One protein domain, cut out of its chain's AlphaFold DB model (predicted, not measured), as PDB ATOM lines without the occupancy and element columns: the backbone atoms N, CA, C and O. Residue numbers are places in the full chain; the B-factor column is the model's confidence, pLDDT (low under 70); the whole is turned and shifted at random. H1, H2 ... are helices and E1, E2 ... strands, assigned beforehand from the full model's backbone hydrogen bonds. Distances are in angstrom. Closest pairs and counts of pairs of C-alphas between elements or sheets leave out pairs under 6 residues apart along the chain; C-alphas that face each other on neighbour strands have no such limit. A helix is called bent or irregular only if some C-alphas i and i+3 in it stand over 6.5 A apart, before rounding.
ATOM      1  N   PRO A  24     118.830 128.409 136.314       98.06
ATOM      2  CA  PRO A  24     119.377 129.579 135.622       98.06
ATOM      3  C   PRO A  24     119.587 129.356 134.119       98.06
ATOM      4  O   PRO A  24     119.417 130.281 133.321       98.06
ATOM      5  N   GLU A  25     119.928 128.127 133.724       97.38
ATOM      6  CA  GLU A  25     120.069 127.755 132.320       97.38
ATOM      7  C   GLU A  25     118.719 127.781 131.592       97.38
ATOM      8  O   GLU A  25     118.604 128.420 130.543       97.38
ATOM      9  N   CYS A  26     117.674 127.172 132.163       97.94
ATOM     10  CA  CYS A  26     116.319 127.234 131.608       97.94
ATOM     11  C   CYS A  26     115.796 128.672 131.498       97.94
ATOM     12  O   CYS A  26     115.235 129.058 130.471       97.94
ATOM     13  N   GLU A  27     116.009 129.500 132.522       98.06
ATOM     14  CA  GLU A  27     115.613 130.908 132.475       98.06
ATOM     15  C   GLU A  27     116.374 131.683 131.394       98.06
ATOM     16  O   GLU A  27     115.794 132.526 130.706       98.06
ATOM     17  N   GLY A  28     117.665 131.390 131.209       98.25
ATOM     18  CA  GLY A  28     118.474 131.947 130.127       98.25
ATOM     19  C   GLY A  28     117.903 131.610 128.752       98.25
ATOM     20  O   GLY A  28     117.740 132.506 127.920       98.25
ATOM     21  N   ARG A  29     117.520 130.346 128.537       97.94
ATOM     22  CA  ARG A  29     116.878 129.880 127.295       97.94
ATOM     23  C   ARG A  29     115.533 130.572 127.063       97.94
ATOM     24  O   ARG A  29     115.275 131.048 125.957       97.94
ATOM     25  N   LEU A  30     114.708 130.714 128.103       97.81
ATOM     26  CA  LEU A  30     113.421 131.413 128.019       97.81
ATOM     27  C   LEU A  30     113.587 132.912 127.707       97.81
ATOM     28  O   LEU A  30     112.858 133.453 126.873       97.81
ATOM     29  N   ARG A  31     114.565 133.589 128.328       97.94
ATOM     30  CA  ARG A  31     114.904 134.990 128.015       97.94
ATOM     31  C   ARG A  31     115.359 135.146 126.566       97.94
ATOM     32  O   ARG A  31     114.889 136.053 125.884       97.94
ATOM     33  N   ALA A  32     116.220 134.252 126.082       97.69
ATOM     34  CA  ALA A  32     116.687 134.267 124.696       97.69
ATOM     35  C   ALA A  32     115.535 134.059 123.697       97.69
ATOM     36  O   ALA A  32     115.449 134.778 122.700       97.69
ATOM     37  N   LEU A  33     114.609 133.138 123.992       96.88
ATOM     38  CA  LEU A  33     113.400 132.925 123.193       96.88
ATOM     39  C   LEU A  33     112.552 134.203 123.108       96.88
ATOM     40  O   LEU A  33     112.185 134.620 122.011       96.88
ATOM     41  N   ARG A  34     112.279 134.852 124.248       95.75
ATOM     42  CA  ARG A  34     111.503 136.104 124.306       95.75
ATOM     43  C   ARG A  34     112.185 137.248 123.558       95.75
ATOM     44  O   ARG A  34     111.516 137.970 122.826       95.75
ATOM     45  N   ALA A  35     113.501 137.397 123.702       96.12
ATOM     46  CA  ALA A  35     114.261 138.421 122.987       96.12
ATOM     47  C   ALA A  35     114.188 138.220 121.463       96.12
ATOM     48  O   ALA A  35     113.953 139.173 120.723       96.12
ATOM     49  N   SER A  36     114.318 136.972 120.998       95.94
ATOM     50  CA  SER A  36     114.164 136.624 119.580       95.94
ATOM     51  C   SER A  36     112.742 136.880 119.070       95.94
ATOM     52  O   SER A  36     112.570 137.416 117.976       95.94
ATOM     53  N   ALA A  37     111.724 136.555 119.875       92.12
ATOM     54  CA  ALA A  37     110.324 136.836 119.564       92.12
ATOM     55  C   ALA A  37     110.084 138.340 119.372       92.12
ATOM     56  O   ALA A  37     109.547 138.756 118.347       92.12
ATOM     57  N   ALA A  38     110.556 139.152 120.322       92.50
ATOM     58  CA  ALA A  38     110.414 140.603 120.293       92.50
ATOM     59  C   ALA A  38     111.123 141.227 119.081       92.50
ATOM     60  O   ALA A  38     110.538 142.060 118.393       92.50
ATOM     61  N   ALA A  39     112.343 140.778 118.766       94.38
ATOM     62  CA  ALA A  39     113.095 141.251 117.602       94.38
ATOM     63  C   ALA A  39     112.381 140.978 116.264       94.38
ATOM     64  O   ALA A  39     112.603 141.691 115.288       94.38
ATOM     65  N   GLN A  40     111.518 139.961 116.217       92.88
ATOM     66  CA  GLN A  40     110.728 139.595 115.041       92.88
ATOM     67  C   GLN A  40     109.274 140.099 115.099       92.88
ATOM     68  O   GLN A  40     108.497 139.829 114.183       92.88
ATOM     69  N   GLY A  41     108.897 140.838 116.148       90.31
ATOM     70  CA  GLY A  41     107.547 141.379 116.320       90.31
ATOM     71  C   GLY A  41     106.485 140.339 116.694       90.31
ATOM     72  O   GLY A  41     105.323 140.507 116.330       90.31
ATOM     73  N   TYR A  42     106.862 139.256 117.386       88.75
ATOM     74  CA  TYR A  42     105.922 138.244 117.877       88.75
ATOM     75  C   TYR A  42     105.544 138.465 119.342       88.75
ATOM     76  O   TYR A  42     106.396 138.418 120.229       88.75
ATOM     77  N   ASP A  43     104.241 138.597 119.595       86.62
ATOM     78  CA  ASP A  43     103.681 138.758 120.945       86.62
ATOM     79  C   ASP A  43     103.461 137.426 121.680       86.62
ATOM     80  O   ASP A  43     103.314 137.394 122.901       86.62
ATOM     81  N   VAL A  44     103.377 136.312 120.949       89.19
ATOM     82  CA  VAL A  44     103.117 134.982 121.514       89.19
ATOM     83  C   VAL A  44     103.913 133.938 120.744       89.19
ATOM     84  O   VAL A  44     103.857 133.884 119.517       89.19
ATOM     85  N   ILE A  45     104.602 133.066 121.475       94.50
ATOM     86  CA  ILE A  45     105.200 131.849 120.930       94.50
ATOM     87  C   ILE A  45     104.447 130.644 121.473       94.50
ATOM     88  O   ILE A  45     104.190 130.542 122.670       94.50
ATOM     89  N   VAL A  46     104.106 129.721 120.578       95.25
ATOM     90  CA  VAL A  46     103.498 128.439 120.925       95.25
ATOM     91  C   VAL A  46     104.474 127.343 120.527       95.25
ATOM     92  O   VAL A  46     104.786 127.174 119.350       95.25
ATOM     93  N   VAL A  47     104.963 126.605 121.514       94.56
ATOM     94  CA  VAL A  47     105.843 125.457 121.323       94.56
ATOM     95  C   VAL A  47     105.020 124.206 121.555       94.56
ATOM     96  O   VAL A  47     104.493 123.988 122.642       94.56
ATOM     97  N   TYR A  48     104.889 123.402 120.514       93.81
ATOM     98  CA  TYR A  48     104.205 122.123 120.567       93.81
ATOM     99  C   TYR A  48     105.230 120.999 120.703       93.81
ATOM    100  O   TYR A  48     106.270 121.040 120.040       93.81
ATOM    101  N   GLY A  49     104.937 120.022 121.556       91.69
ATOM    102  CA  GLY A  49     105.712 118.798 121.693       91.69
ATOM    103  C   GLY A  49     104.806 117.586 121.543       91.69
ATOM    104  O   GLY A  49     103.885 117.418 122.331       91.69
ATOM    105  N   ASP A  50     105.092 116.774 120.537       89.69
ATOM    106  CA  ASP A  50     104.666 115.385 120.359       89.69
ATOM    107  C   ASP A  50     105.922 114.495 120.342       89.69
ATOM    108  O   ASP A  50     107.032 114.969 120.613       89.69
ATOM    109  N   ARG A  51     105.783 113.222 119.964       85.25
ATOM    110  CA  ARG A  51     106.903 112.285 119.798       85.25
ATOM    111  C   ARG A  51     108.054 112.867 118.957       85.25
ATOM    112  O   ARG A  51     109.218 112.585 119.234       85.25
ATOM    113  N   GLU A  52     107.752 113.648 117.926       88.62
ATOM    114  CA  GLU A  52     108.732 114.201 116.990       88.62
ATOM    115  C   GLU A  52     109.334 115.534 117.460       88.62
ATOM    116  O   GLU A  52     110.445 115.884 117.054       88.62
ATOM    117  N   HIS A  53     108.627 116.282 118.312       89.38
ATOM    118  CA  HIS A  53     108.990 117.652 118.693       89.38
ATOM    119  C   HIS A  53     109.183 117.865 120.205       89.38
ATOM    120  O   HIS A  53     109.466 118.992 120.628       89.38
ATOM    121  N   ALA A  54     109.100 116.810 121.021       91.12
ATOM    122  CA  ALA A  54     109.306 116.832 122.475       91.12
ATOM    123  C   ALA A  54     110.611 117.533 122.896       91.12
ATOM    124  O   ALA A  54     110.640 118.258 123.893       91.12
ATOM    125  N   ALA A  55     111.665 117.409 122.082       92.69
ATOM    126  CA  ALA A  55     112.968 118.024 122.325       92.69
ATOM    127  C   ALA A  55     112.908 119.554 122.501       92.69
ATOM    128  O   ALA A  55     113.717 120.115 123.238       92.69
ATOM    129  N   ASN A  56     111.942 120.242 121.881       93.62
ATOM    130  CA  ASN A  56     111.781 121.691 122.047       93.62
ATOM    131  C   ASN A  56     111.348 122.046 123.472       93.62
ATOM    132  O   ASN A  56     111.888 122.969 124.086       93.62
ATOM    133  N   LEU A  57     110.366 121.305 123.992       95.56
ATOM    134  CA  LEU A  57     109.866 121.483 125.351       95.56
ATOM    135  C   LEU A  57     110.928 121.072 126.365       95.56
ATOM    136  O   LEU A  57     111.181 121.820 127.311       95.56
ATOM    137  N   GLN A  58     111.611 119.955 126.116       95.25
ATOM    138  CA  GLN A  58     112.679 119.469 126.977       95.25
ATOM    139  C   GLN A  58     113.860 120.445 127.021       95.25
ATOM    140  O   GLN A  58     114.374 120.742 128.096       95.25
ATOM    141  N   TRP A  59     114.259 121.021 125.885       95.31
ATOM    142  CA  TRP A  59     115.317 122.027 125.852       95.31
ATOM    143  C   TRP A  59     114.904 123.315 126.576       95.31
ATOM    144  O   TRP A  59     115.686 123.860 127.348       95.31
ATOM    145  N   LEU A  60     113.678 123.808 126.397       96.81
ATOM    146  CA  LEU A  60     113.252 125.042 127.069       96.81
ATOM    147  C   LEU A  60     113.035 124.861 128.572       96.81
ATOM    148  O   LEU A  60     113.366 125.747 129.355       96.81
ATOM    149  N   THR A  61     112.447 123.736 128.968       96.38
ATOM    150  CA  THR A  61     111.829 123.596 130.291       96.38
ATOM    151  C   THR A  61     112.338 122.404 131.091       96.38
ATOM    152  O   THR A  61     112.079 122.343 132.282       96.38
ATOM    153  N   GLY A  62     113.018 121.437 130.474       94.88
ATOM    154  CA  GLY A  62     113.353 120.157 131.105       94.88
ATOM    155  C   GLY A  62     112.184 119.172 131.209       94.88
ATOM    156  O   GLY A  62     112.403 118.020 131.567       94.88
ATOM    157  N   PHE A  63     110.959 119.591 130.878       95.38
ATOM    158  CA  PHE A  63     109.800 118.707 130.807       95.38
ATOM    159  C   PHE A  63     109.783 117.933 129.483       95.38
ATOM    160  O   PHE A  63     109.943 118.516 128.409       95.38
ATOM    161  N   ASP A  64     109.552 116.626 129.583       92.75
ATOM    162  CA  ASP A  64     109.429 115.697 128.462       92.75
ATOM    163  C   ASP A  64     107.990 115.140 128.408       92.75
ATOM    164  O   ASP A  64     107.586 114.448 129.351       92.75
ATOM    165  N   PRO A  65     107.210 115.425 127.344       90.25
ATOM    166  CA  PRO A  65     105.867 114.877 127.158       90.25
ATOM    167  C   PRO A  65     105.850 113.393 126.754       90.25
ATOM    168  O   PRO A  65     104.779 112.864 126.482       90.25
ATOM    169  N   ARG A  66     107.006 112.712 126.700       85.38
ATOM    170  CA  ARG A  66     107.136 111.294 126.338       85.38
ATOM    171  C   ARG A  66     106.476 110.967 124.994       85.38
ATOM    172  O   ARG A  66     106.981 111.380 123.953       85.38
ATOM    173  N   PHE A  67     105.411 110.163 124.997       75.69
ATOM    174  CA  PHE A  67     104.716 109.712 123.789       75.69
ATOM    175  C   PHE A  67     103.425 110.499 123.532       75.69
ATOM    176  O   PHE A  67     102.758 110.264 122.526       75.69
ATOM    177  N   GLU A  68     103.072 111.405 124.438       87.75
ATOM    178  CA  GLU A  68     101.860 112.204 124.431       87.75
ATOM    179  C   GLU A  68     102.109 113.594 123.821       87.75
ATOM    180  O   GLU A  68     103.138 113.859 123.196       87.75
ATOM    181  N   GLU A  69     101.135 114.491 123.974       91.81
ATOM    182  CA  GLU A  69     101.179 115.844 123.436       91.81
ATOM    183  C   GLU A  69     101.227 116.881 124.570       91.81
ATOM    184  O   GLU A  69     100.573 116.753 125.610       91.81
ATOM    185  N   ALA A  70     101.981 117.958 124.366       94.62
ATOM    186  CA  ALA A  70     102.028 119.103 125.267       94.62
ATOM    187  C   ALA A  70     102.225 120.413 124.499       94.62
ATOM    188  O   ALA A  70     102.777 120.452 123.398       94.62
ATOM    189  N   VAL A  71     101.776 121.515 125.099       95.94
ATOM    190  CA  VAL A  71     101.907 122.858 124.520       95.94
ATOM    191  C   VAL A  71     102.467 123.809 125.561       95.94
ATOM    192  O   VAL A  71     101.856 124.011 126.601       95.94
ATOM    193  N   LEU A  72     103.578 124.468 125.257       96.81
ATOM    194  CA  LEU A  72     104.042 125.633 125.998       96.81
ATOM    195  C   LEU A  72     103.640 126.902 125.244       96.81
ATOM    196  O   LEU A  72     103.996 127.082 124.082       96.81
ATOM    197  N   VAL A  73     102.936 127.806 125.914       95.44
ATOM    198  CA  VAL A  73     102.644 129.150 125.410       95.44
ATOM    199  C   VAL A  73     103.505 130.149 126.164       95.44
ATOM    200  O   VAL A  73     103.481 130.181 127.390       95.44
ATOM    201  N   VAL A  74     104.255 130.973 125.441       95.25
ATOM    202  CA  VAL A  74     105.144 131.996 125.997       95.25
ATOM    203  C   VAL A  74     104.703 133.364 125.499       95.25
ATOM    204  O   VAL A  74     104.543 133.572 124.299       95.25
ATOM    205  N   THR A  75     104.539 134.302 126.423       93.81
ATOM    206  CA  THR A  75     104.329 135.730 126.145       93.81
ATOM    207  C   THR A  75     105.525 136.526 126.688       93.81
ATOM    208  O   THR A  75     106.387 135.947 127.364       93.81
ATOM    209  N   PRO A  76     105.622 137.847 126.439       91.50
ATOM    210  CA  PRO A  76     106.687 138.673 127.002       91.50
ATOM    211  C   PRO A  76     106.776 138.603 128.531       91.50
ATOM    212  O   PRO A  76     107.877 138.627 129.075       91.50
ATOM    213  N   GLY A  77     105.633 138.478 129.214       91.12
ATOM    214  CA  GLY A  77     105.550 138.529 130.676       91.12
ATOM    215  C   GLY A  77     105.207 137.211 131.372       91.12
ATOM    216  O   GLY A  77     105.440 137.100 132.569       91.12
ATOM    217  N   ASP A  78     104.673 136.212 130.667       94.56
ATOM    218  CA  ASP A  78     104.142 134.987 131.287       94.56
ATOM    219  C   ASP A  78     104.451 133.745 130.425       94.56
ATOM    220  O   ASP A  78     104.891 133.854 129.272       94.56
ATOM    221  N   ALA A  79     104.285 132.555 130.998       96.00
ATOM    222  CA  ALA A  79     104.391 131.280 130.303       96.00
ATOM    223  C   ALA A  79     103.454 130.217 130.909       96.00
ATOM    224  O   ALA A  79     103.344 130.082 132.128       96.00
ATOM    225  N   LEU A  80     102.804 129.431 130.046       96.12
ATOM    226  CA  LEU A  80     101.847 128.388 130.416       96.12
ATOM    227  C   LEU A  80     102.176 127.074 129.704       96.12
ATOM    228  O   LEU A  80     102.093 126.999 128.480       96.12
ATOM    229  N   LEU A  81     102.500 126.039 130.472       96.88
ATOM    230  CA  LEU A  81     102.656 124.666 130.007       96.88
ATOM    231  C   LEU A  81     101.333 123.911 130.170       96.88
ATOM    232  O   LEU A  81     100.842 123.705 131.278       96.88
ATOM    233  N   LEU A  82     100.752 123.501 129.052       95.00
ATOM    234  CA  LEU A  82      99.549 122.689 128.968       95.00
ATOM    235  C   LEU A  82      99.928 121.230 128.736       95.00
ATOM    236  O   LEU A  82     100.648 120.924 127.785       95.00
ATOM    237  N   ALA A  83      99.391 120.343 129.567       93.69
ATOM    238  CA  ALA A  83      99.600 118.902 129.467       93.69
ATOM    239  C   ALA A  83      98.280 118.132 129.631       93.69
ATOM    240  O   ALA A  83      97.335 118.614 130.269       93.69
ATOM    241  N   GLY A  84      98.225 116.937 129.042       91.12
ATOM    242  CA  GLY A  84      97.184 115.943 129.306       91.12
ATOM    243  C   GLY A  84      97.388 115.218 130.640       91.12
ATOM    244  O   GLY A  84      98.413 115.394 131.303       91.12
ATOM    245  N   ASN A  85      96.413 114.394 131.024       91.00
ATOM    246  CA  ASN A  85      96.397 113.647 132.286       91.00
ATOM    247  C   ASN A  85      97.703 112.882 132.543       91.00
ATOM    248  O   ASN A  85      98.242 112.927 133.647       91.00
ATOM    249  N   GLU A  86      98.226 112.219 131.516       91.25
ATOM    250  CA  GLU A  86      99.412 111.365 131.588       91.25
ATOM    251  C   GLU A  86     100.688 112.157 131.884       91.25
ATOM    252  O   GLU A  86     101.596 111.664 132.552       91.25
ATOM    253  N   CYS A  87     100.741 113.403 131.418       93.12
ATOM    254  CA  CYS A  87     101.917 114.257 131.507       93.12
ATOM    255  C   CYS A  87     101.865 115.260 132.666       93.12
ATOM    256  O   CYS A  87     102.904 115.808 133.035       93.12
ATOM    257  N   LEU A  88     100.695 115.506 133.270       91.38
ATOM    258  CA  LEU A  88     100.529 116.531 134.308       91.38
ATOM    259  C   LEU A  88     101.501 116.361 135.481       91.38
ATOM    260  O   LEU A  88     102.146 117.327 135.878       91.38
ATOM    261  N   ALA A  89     101.651 115.143 136.005       92.06
ATOM    262  CA  ALA A  89     102.566 114.878 137.117       92.06
ATOM    263  C   ALA A  89     104.041 115.122 136.738       92.06
ATOM    264  O   ALA A  89     104.829 115.575 137.568       92.06
ATOM    265  N   TYR A  90     104.409 114.889 135.475       93.75
ATOM    266  CA  TYR A  90     105.772 115.080 134.974       93.75
ATOM    267  C   TYR A  90     106.147 116.552 134.804       93.75
ATOM    268  O   TYR A  90     107.332 116.880 134.803       93.75
ATOM    269  N   THR A  91     105.168 117.460 134.717       95.38
ATOM    270  CA  THR A  91     105.451 118.904 134.639       95.38
ATOM    271  C   THR A  91     106.274 119.401 135.828       95.38
ATOM    272  O   THR A  91     107.089 120.304 135.664       95.38
ATOM    273  N   ALA A  92     106.151 118.757 136.993       95.19
ATOM    274  CA  ALA A  92     106.912 119.085 138.194       95.19
ATOM    275  C   ALA A  92     108.416 118.766 138.096       95.19
ATOM    276  O   ALA A  92     109.166 119.183 138.971       95.19
ATOM    277  N   ILE A  93     108.880 118.057 137.059       94.88
ATOM    278  CA  ILE A  93     110.317 117.840 136.798       94.88
ATOM    279  C   ILE A  93     110.975 119.117 136.251       94.88
ATOM    280  O   ILE A  93     112.172 119.322 136.435       94.88
ATOM    281  N   SER A  94     110.203 119.988 135.594       97.00
ATOM    282  CA  SER A  94     110.713 121.234 135.020       97.00
ATOM    283  C   SER A  94     111.193 122.195 136.113       97.00
ATOM    284  O   SER A  94     110.377 122.608 136.948       97.00
ATOM    285  N   PRO A  95     112.462 122.653 136.076       97.38
ATOM    286  CA  PRO A  95     112.944 123.674 137.004       97.38
ATOM    287  C   PRO A  95     112.114 124.963 136.938       97.38
ATOM    288  O   PRO A  95     111.858 125.593 137.960       97.38
ATOM    289  N   LEU A  96     111.632 125.335 135.744       97.94
ATOM    290  CA  LEU A  96     110.805 126.531 135.555       97.94
ATOM    291  C   LEU A  96     109.428 126.407 136.219       97.94
ATOM    292  O   LEU A  96     108.893 127.404 136.701       97.94
ATOM    293  N   VAL A  97     108.848 125.204 136.231       97.56
ATOM    294  CA  VAL A  97     107.572 124.941 136.912       97.56
ATOM    295  C   VAL A  97     107.774 124.946 138.424       97.56
ATOM    296  O   VAL A  97     107.018 125.607 139.132       97.56
ATOM    297  N   GLN A  98     108.822 124.282 138.919       97.50
ATOM    298  CA  GLN A  98     109.161 124.262 140.348       97.50
ATOM    299  C   GLN A  98     109.409 125.672 140.906       97.50
ATOM    300  O   GLN A  98     108.972 125.985 142.009       97.50
ATOM    301  N   ALA A  99     110.067 126.534 140.127       97.12
ATOM    302  CA  ALA A  99     110.335 127.924 140.488       97.12
ATOM    303  C   ALA A  99     109.124 128.864 140.317       97.12
ATOM    304  O   ALA A  99     109.224 130.050 140.622       97.12
ATOM    305  N   GLY A 100     107.992 128.378 139.793       96.75
ATOM    306  CA  GLY A 100     106.805 129.198 139.529       96.75
ATOM    307  C   GLY A 100     106.940 130.165 138.344       96.75
ATOM    308  O   GLY A 100     106.073 131.014 138.153       96.75
ATOM    309  N   VAL A 101     107.995 130.035 137.533       97.25
ATOM    310  CA  VAL A 101     108.237 130.850 136.326       97.25
ATOM    311  C   VAL A 101     107.311 130.435 135.180       97.25
ATOM    312  O   VAL A 101     106.902 131.269 134.374       97.25
ATOM    313  N   VAL A 102     106.983 129.142 135.096       97.44
ATOM    314  CA  VAL A 102     106.034 128.583 134.126       97.44
ATOM    315  C   VAL A 102     104.850 127.999 134.879       97.44
ATOM    316  O   VAL A 102     105.000 127.118 135.725       97.44
ATOM    317  N   ARG A 103     103.650 128.463 134.543       96.56
ATOM    318  CA  ARG A 103     102.406 127.926 135.097       96.56
ATOM    319  C   ARG A 103     102.041 126.626 134.400       96.56
ATOM    320  O   ARG A 103     102.326 126.457 133.218       96.56
ATOM    321  N   VAL A 104     101.335 125.748 135.101       95.06
ATOM    322  CA  VAL A 104     100.809 124.505 134.526       95.06
ATOM    323  C   VAL A 104      99.301 124.607 134.360       95.06
ATOM    324  O   VAL A 104      98.594 125.097 135.242       95.06
ATOM    325  N   GLY A 105      98.801 124.146 133.219       91.75
ATOM    326  CA  GLY A 105      97.380 123.975 132.962       91.75
ATOM    327  C   GLY A 105      97.076 122.574 132.448       91.75
ATOM    328  O   GLY A 105      97.870 121.957 131.742       91.75
ATOM    329  N   HIS A 106      95.893 122.077 132.787       89.50
ATOM    330  CA  HIS A 106      95.395 120.816 132.256       89.50
ATOM    331  C   HIS A 106      94.630 121.043 130.948       89.50
ATOM    332  O   HIS A 106      93.776 121.929 130.858       89.50
ATOM    333  N   CYS A 107      94.903 120.211 129.944       87.88
ATOM    334  CA  CYS A 107      94.140 120.150 128.706       87.88
ATOM    335  C   CYS A 107      93.811 118.692 128.365       87.88
ATOM    336  O   CYS A 107      94.645 117.967 127.829       87.88
ATOM    337  N   SER A 108      92.563 118.277 128.602       85.69
ATOM    338  CA  SER A 108      92.111 116.901 128.334       85.69
ATOM    339  C   SER A 108      92.221 116.495 126.859       85.69
ATOM    340  O   SER A 108      92.255 115.312 126.540       85.69
ATOM    341  N   SER A 109      92.261 117.461 125.936       85.31
ATOM    342  CA  SER A 109      92.453 117.182 124.507       85.31
ATOM    343  C   SER A 109      93.854 116.650 124.189       85.31
ATOM    344  O   SER A 109      93.985 115.963 123.188       85.31
ATOM    345  N   LEU A 110      94.846 116.923 125.046       88.75
ATOM    346  CA  LEU A 110      96.228 116.437 124.932       88.75
ATOM    347  C   LEU A 110      96.452 115.095 125.658       88.75
ATOM    348  O   LEU A 110      97.579 114.628 125.771       88.75
ATOM    349  N   SER A 111      95.392 114.512 126.228       88.69
ATOM    350  CA  SER A 111      95.461 113.199 126.882       88.69
ATOM    351  C   SER A 111      95.289 112.076 125.861       88.69
ATOM    352  O   SER A 111      94.756 112.300 124.767       88.69
ATOM    353  N   LEU A 112      95.687 110.861 126.239       88.19
ATOM    354  CA  LEU A 112      95.610 109.697 125.359       88.19
ATOM    355  C   LEU A 112      94.189 109.447 124.811       88.19
ATOM    356  O   LEU A 112      93.182 109.796 125.447       88.19
ATOM    357  N   PRO A 113      94.076 108.799 123.633       82.69
ATOM    358  CA  PRO A 113      92.798 108.307 123.139       82.69
ATOM    359  C   PRO A 113      92.087 107.470 124.210       82.69
ATOM    360  O   PRO A 113      92.722 106.713 124.939       82.69
ATOM    361  N   SER A 114      90.763 107.602 124.292       82.81
ATOM    362  CA  SER A 114      89.901 106.919 125.276       82.81
ATOM    363  C   SER A 114      89.917 107.479 126.704       82.81
ATOM    364  O   SER A 114      89.141 107.004 127.532       82.81
ATOM    365  N   GLN A 115      90.698 108.524 126.997       83.75
ATOM    366  CA  GLN A 115      90.533 109.277 128.243       83.75
ATOM    367  C   GLN A 115      89.243 110.113 128.224       83.75
ATOM    368  O   GLN A 115      88.865 110.646 127.170       83.75
ATOM    369  N   PRO A 116      88.578 110.305 129.379       79.31
ATOM    370  CA  PRO A 116      87.448 111.212 129.487       79.31
ATOM    371  C   PRO A 116      87.856 112.633 129.095       79.31
ATOM    372  O   PRO A 116      88.556 113.346 129.815       79.31
ATOM    373  N   ARG A 117      87.366 113.082 127.945       73.81
ATOM    374  CA  ARG A 117      87.332 114.501 127.609       73.81
ATOM    375  C   ARG A 117      86.070 115.011 128.281       73.81
ATOM    376  O   ARG A 117      84.985 114.638 127.841       73.81
ATOM    377  N   GLY A 125      90.185 122.757 126.914       50.22
ATOM    378  CA  GLY A 125      91.452 123.389 127.335       50.22
ATOM    379  C   GLY A 125      91.748 124.731 126.654       50.22
ATOM    380  O   GLY A 125      92.426 125.599 127.209       50.22
ATOM    381  N   TRP A 126      91.203 124.943 125.455       52.50
ATOM    382  CA  TRP A 126      91.435 126.144 124.647       52.50
ATOM    383  C   TRP A 126      90.855 127.442 125.240       52.50
ATOM    384  O   TRP A 126      91.540 128.453 125.153       52.50
ATOM    385  N   PRO A 127      89.677 127.467 125.893       54.12
ATOM    386  CA  PRO A 127      89.151 128.613 126.622       54.12
ATOM    387  C   PRO A 127      90.046 129.004 127.787       54.12
ATOM    388  O   PRO A 127      90.181 130.188 128.050       54.12
ATOM    389  N   THR A 128      90.700 128.044 128.448       57.09
ATOM    390  CA  THR A 128      91.688 128.309 129.505       57.09
ATOM    391  C   THR A 128      92.936 128.961 128.923       57.09
ATOM    392  O   THR A 128      93.370 129.998 129.418       57.09
ATOM    393  N   CYS A 129      93.457 128.418 127.820       53.59
ATOM    394  CA  CYS A 129      94.582 128.979 127.071       53.59
ATOM    395  C   CYS A 129      94.272 130.388 126.528       53.59
ATOM    396  O   CYS A 129      95.044 131.327 126.708       53.59
ATOM    397  N   TRP A 130      93.093 130.571 125.932       53.78
ATOM    398  CA  TRP A 130      92.592 131.843 125.420       53.78
ATOM    399  C   TRP A 130      92.354 132.860 126.534       53.78
ATOM    400  O   TRP A 130      92.811 133.991 126.414       53.78
ATOM    401  N   ARG A 131      91.687 132.466 127.625       58.19
ATOM    402  CA  ARG A 131      91.413 133.320 128.790       58.19
ATOM    403  C   ARG A 131      92.702 133.745 129.478       58.19
ATOM    404  O   ARG A 131      92.821 134.905 129.864       58.19
ATOM    405  N   TRP A 132      93.673 132.842 129.578       61.62
ATOM    406  CA  TRP A 132      95.018 133.163 130.049       61.62
ATOM    407  C   TRP A 132      95.720 134.146 129.102       61.62
ATOM    408  O   TRP A 132      96.201 135.187 129.543       61.62
ATOM    409  N   MET A 133      95.673 133.899 127.793       56.88
ATOM    410  CA  MET A 133      96.213 134.815 126.785       56.88
ATOM    411  C   MET A 133      95.513 136.190 126.769       56.88
ATOM    412  O   MET A 133      96.146 137.188 126.447       56.88
ATOM    413  N   THR A 134      94.211 136.286 127.073       55.59
ATOM    414  CA  THR A 134      93.494 137.575 127.177       55.59
ATOM    415  C   THR A 134      93.736 138.275 128.511       55.59
ATOM    416  O   THR A 134      93.747 139.500 128.550       55.59
ATOM    417  N   GLY A 135      93.896 137.512 129.596       52.44
ATOM    418  CA  GLY A 135      94.043 138.027 130.959       52.44
ATOM    419  C   GLY A 135      95.463 138.475 131.307       52.44
ATOM    420  O   GLY A 135      95.634 139.240 132.245       52.44
TER     421      GLY A 135
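What this domain is: This is residues 24 to 117 and 125 to 135 of the 178 residues of the protein "Creatinase_N domain-containing protein" of Tabrizicola piscis (UniProt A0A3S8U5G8). A twisted four-stranded sheet is sandwiched by helices: H2 and H3 cover one face, H5 lies over the opposite face, and the long H1 passes the strand ends where E1 begins and E2 ends. The printed part has 105 residues, ordered H1 E1 H2 E2 E3 H3 H4 E4 H5; the sheet, E1 E2 E3 E4, is mixed. The class is mixed, helices and strands; the whole is compact, with a radius of gyration of the C-alphas of 13.2 A, and spans 42 by 28 by 25 A.

How they stand to each other: E2, residues 70 to 74, and E3, residues 79 to 83, form an antiparallel hairpin, N 73 and O 80 being 2.8 A apart. Edge strand E1, residues 45 to 49, is antiparallel to E2, with N 47 and O 72 at 2.8 A. Edge strand E4, residues 103 to 106, is parallel to E3, with N 81 and O 103 at 2.8 A. H2, residues 54 to 61, lies over E1 and only just over E2, on which 3 of its C-alphas fall, at a height over the sheet of 8.3 A; its closest C-alphas to E1 are Leu 57 and Gly 49, 6.2 A. On the same face H3, residues 85 to 93, runs along E3 at 10 degrees on the local plane; it is irregular, C-alphas 86 and 89 being 7.3 A apart. H5, residues 126 to 135, is on the opposite face at a height of 9.8 A. H1, residues 24 to 39, is on the sheet and touches H2 with residues 26 to 30 alone, about perpendicular at 77 degrees; the closest C-alphas are Cys 26 and Leu 60, 5.9 A. H4, residues 95 to 98, only grazes the sheet. E3, H3, H4 and E4 make a strand-helix-strand unit, parallel strands joined through helices, with a right-handed crossover. Every O i to N i+4 pair is within hydrogen-bond range in H1, H2 and H5; in H3 it is 1 of 5, beside 4 of 6 O i to N i+3 pairs, and H4, with 4 residues, is too short for any O i to N i+4 pair inside it.

Where its parts are: H1 begins at C-alpha 24 (119.377, 129.579, 135.622) and is 22.4 A long; H3 is 15.2 A and H5 13.7 A, ending at C-alpha 135 (94.043, 138.027, 130.959).

The domain as a whole: The farthest C-alphas, Ala 39 and Ser 114, are 42.1 A apart. Residues 118 to 124 are not printed; C-alphas 117 and 125 are 9.8 A apart across the cut. No link printed whole is long. Residues 125 to 135 have pLDDT under 70.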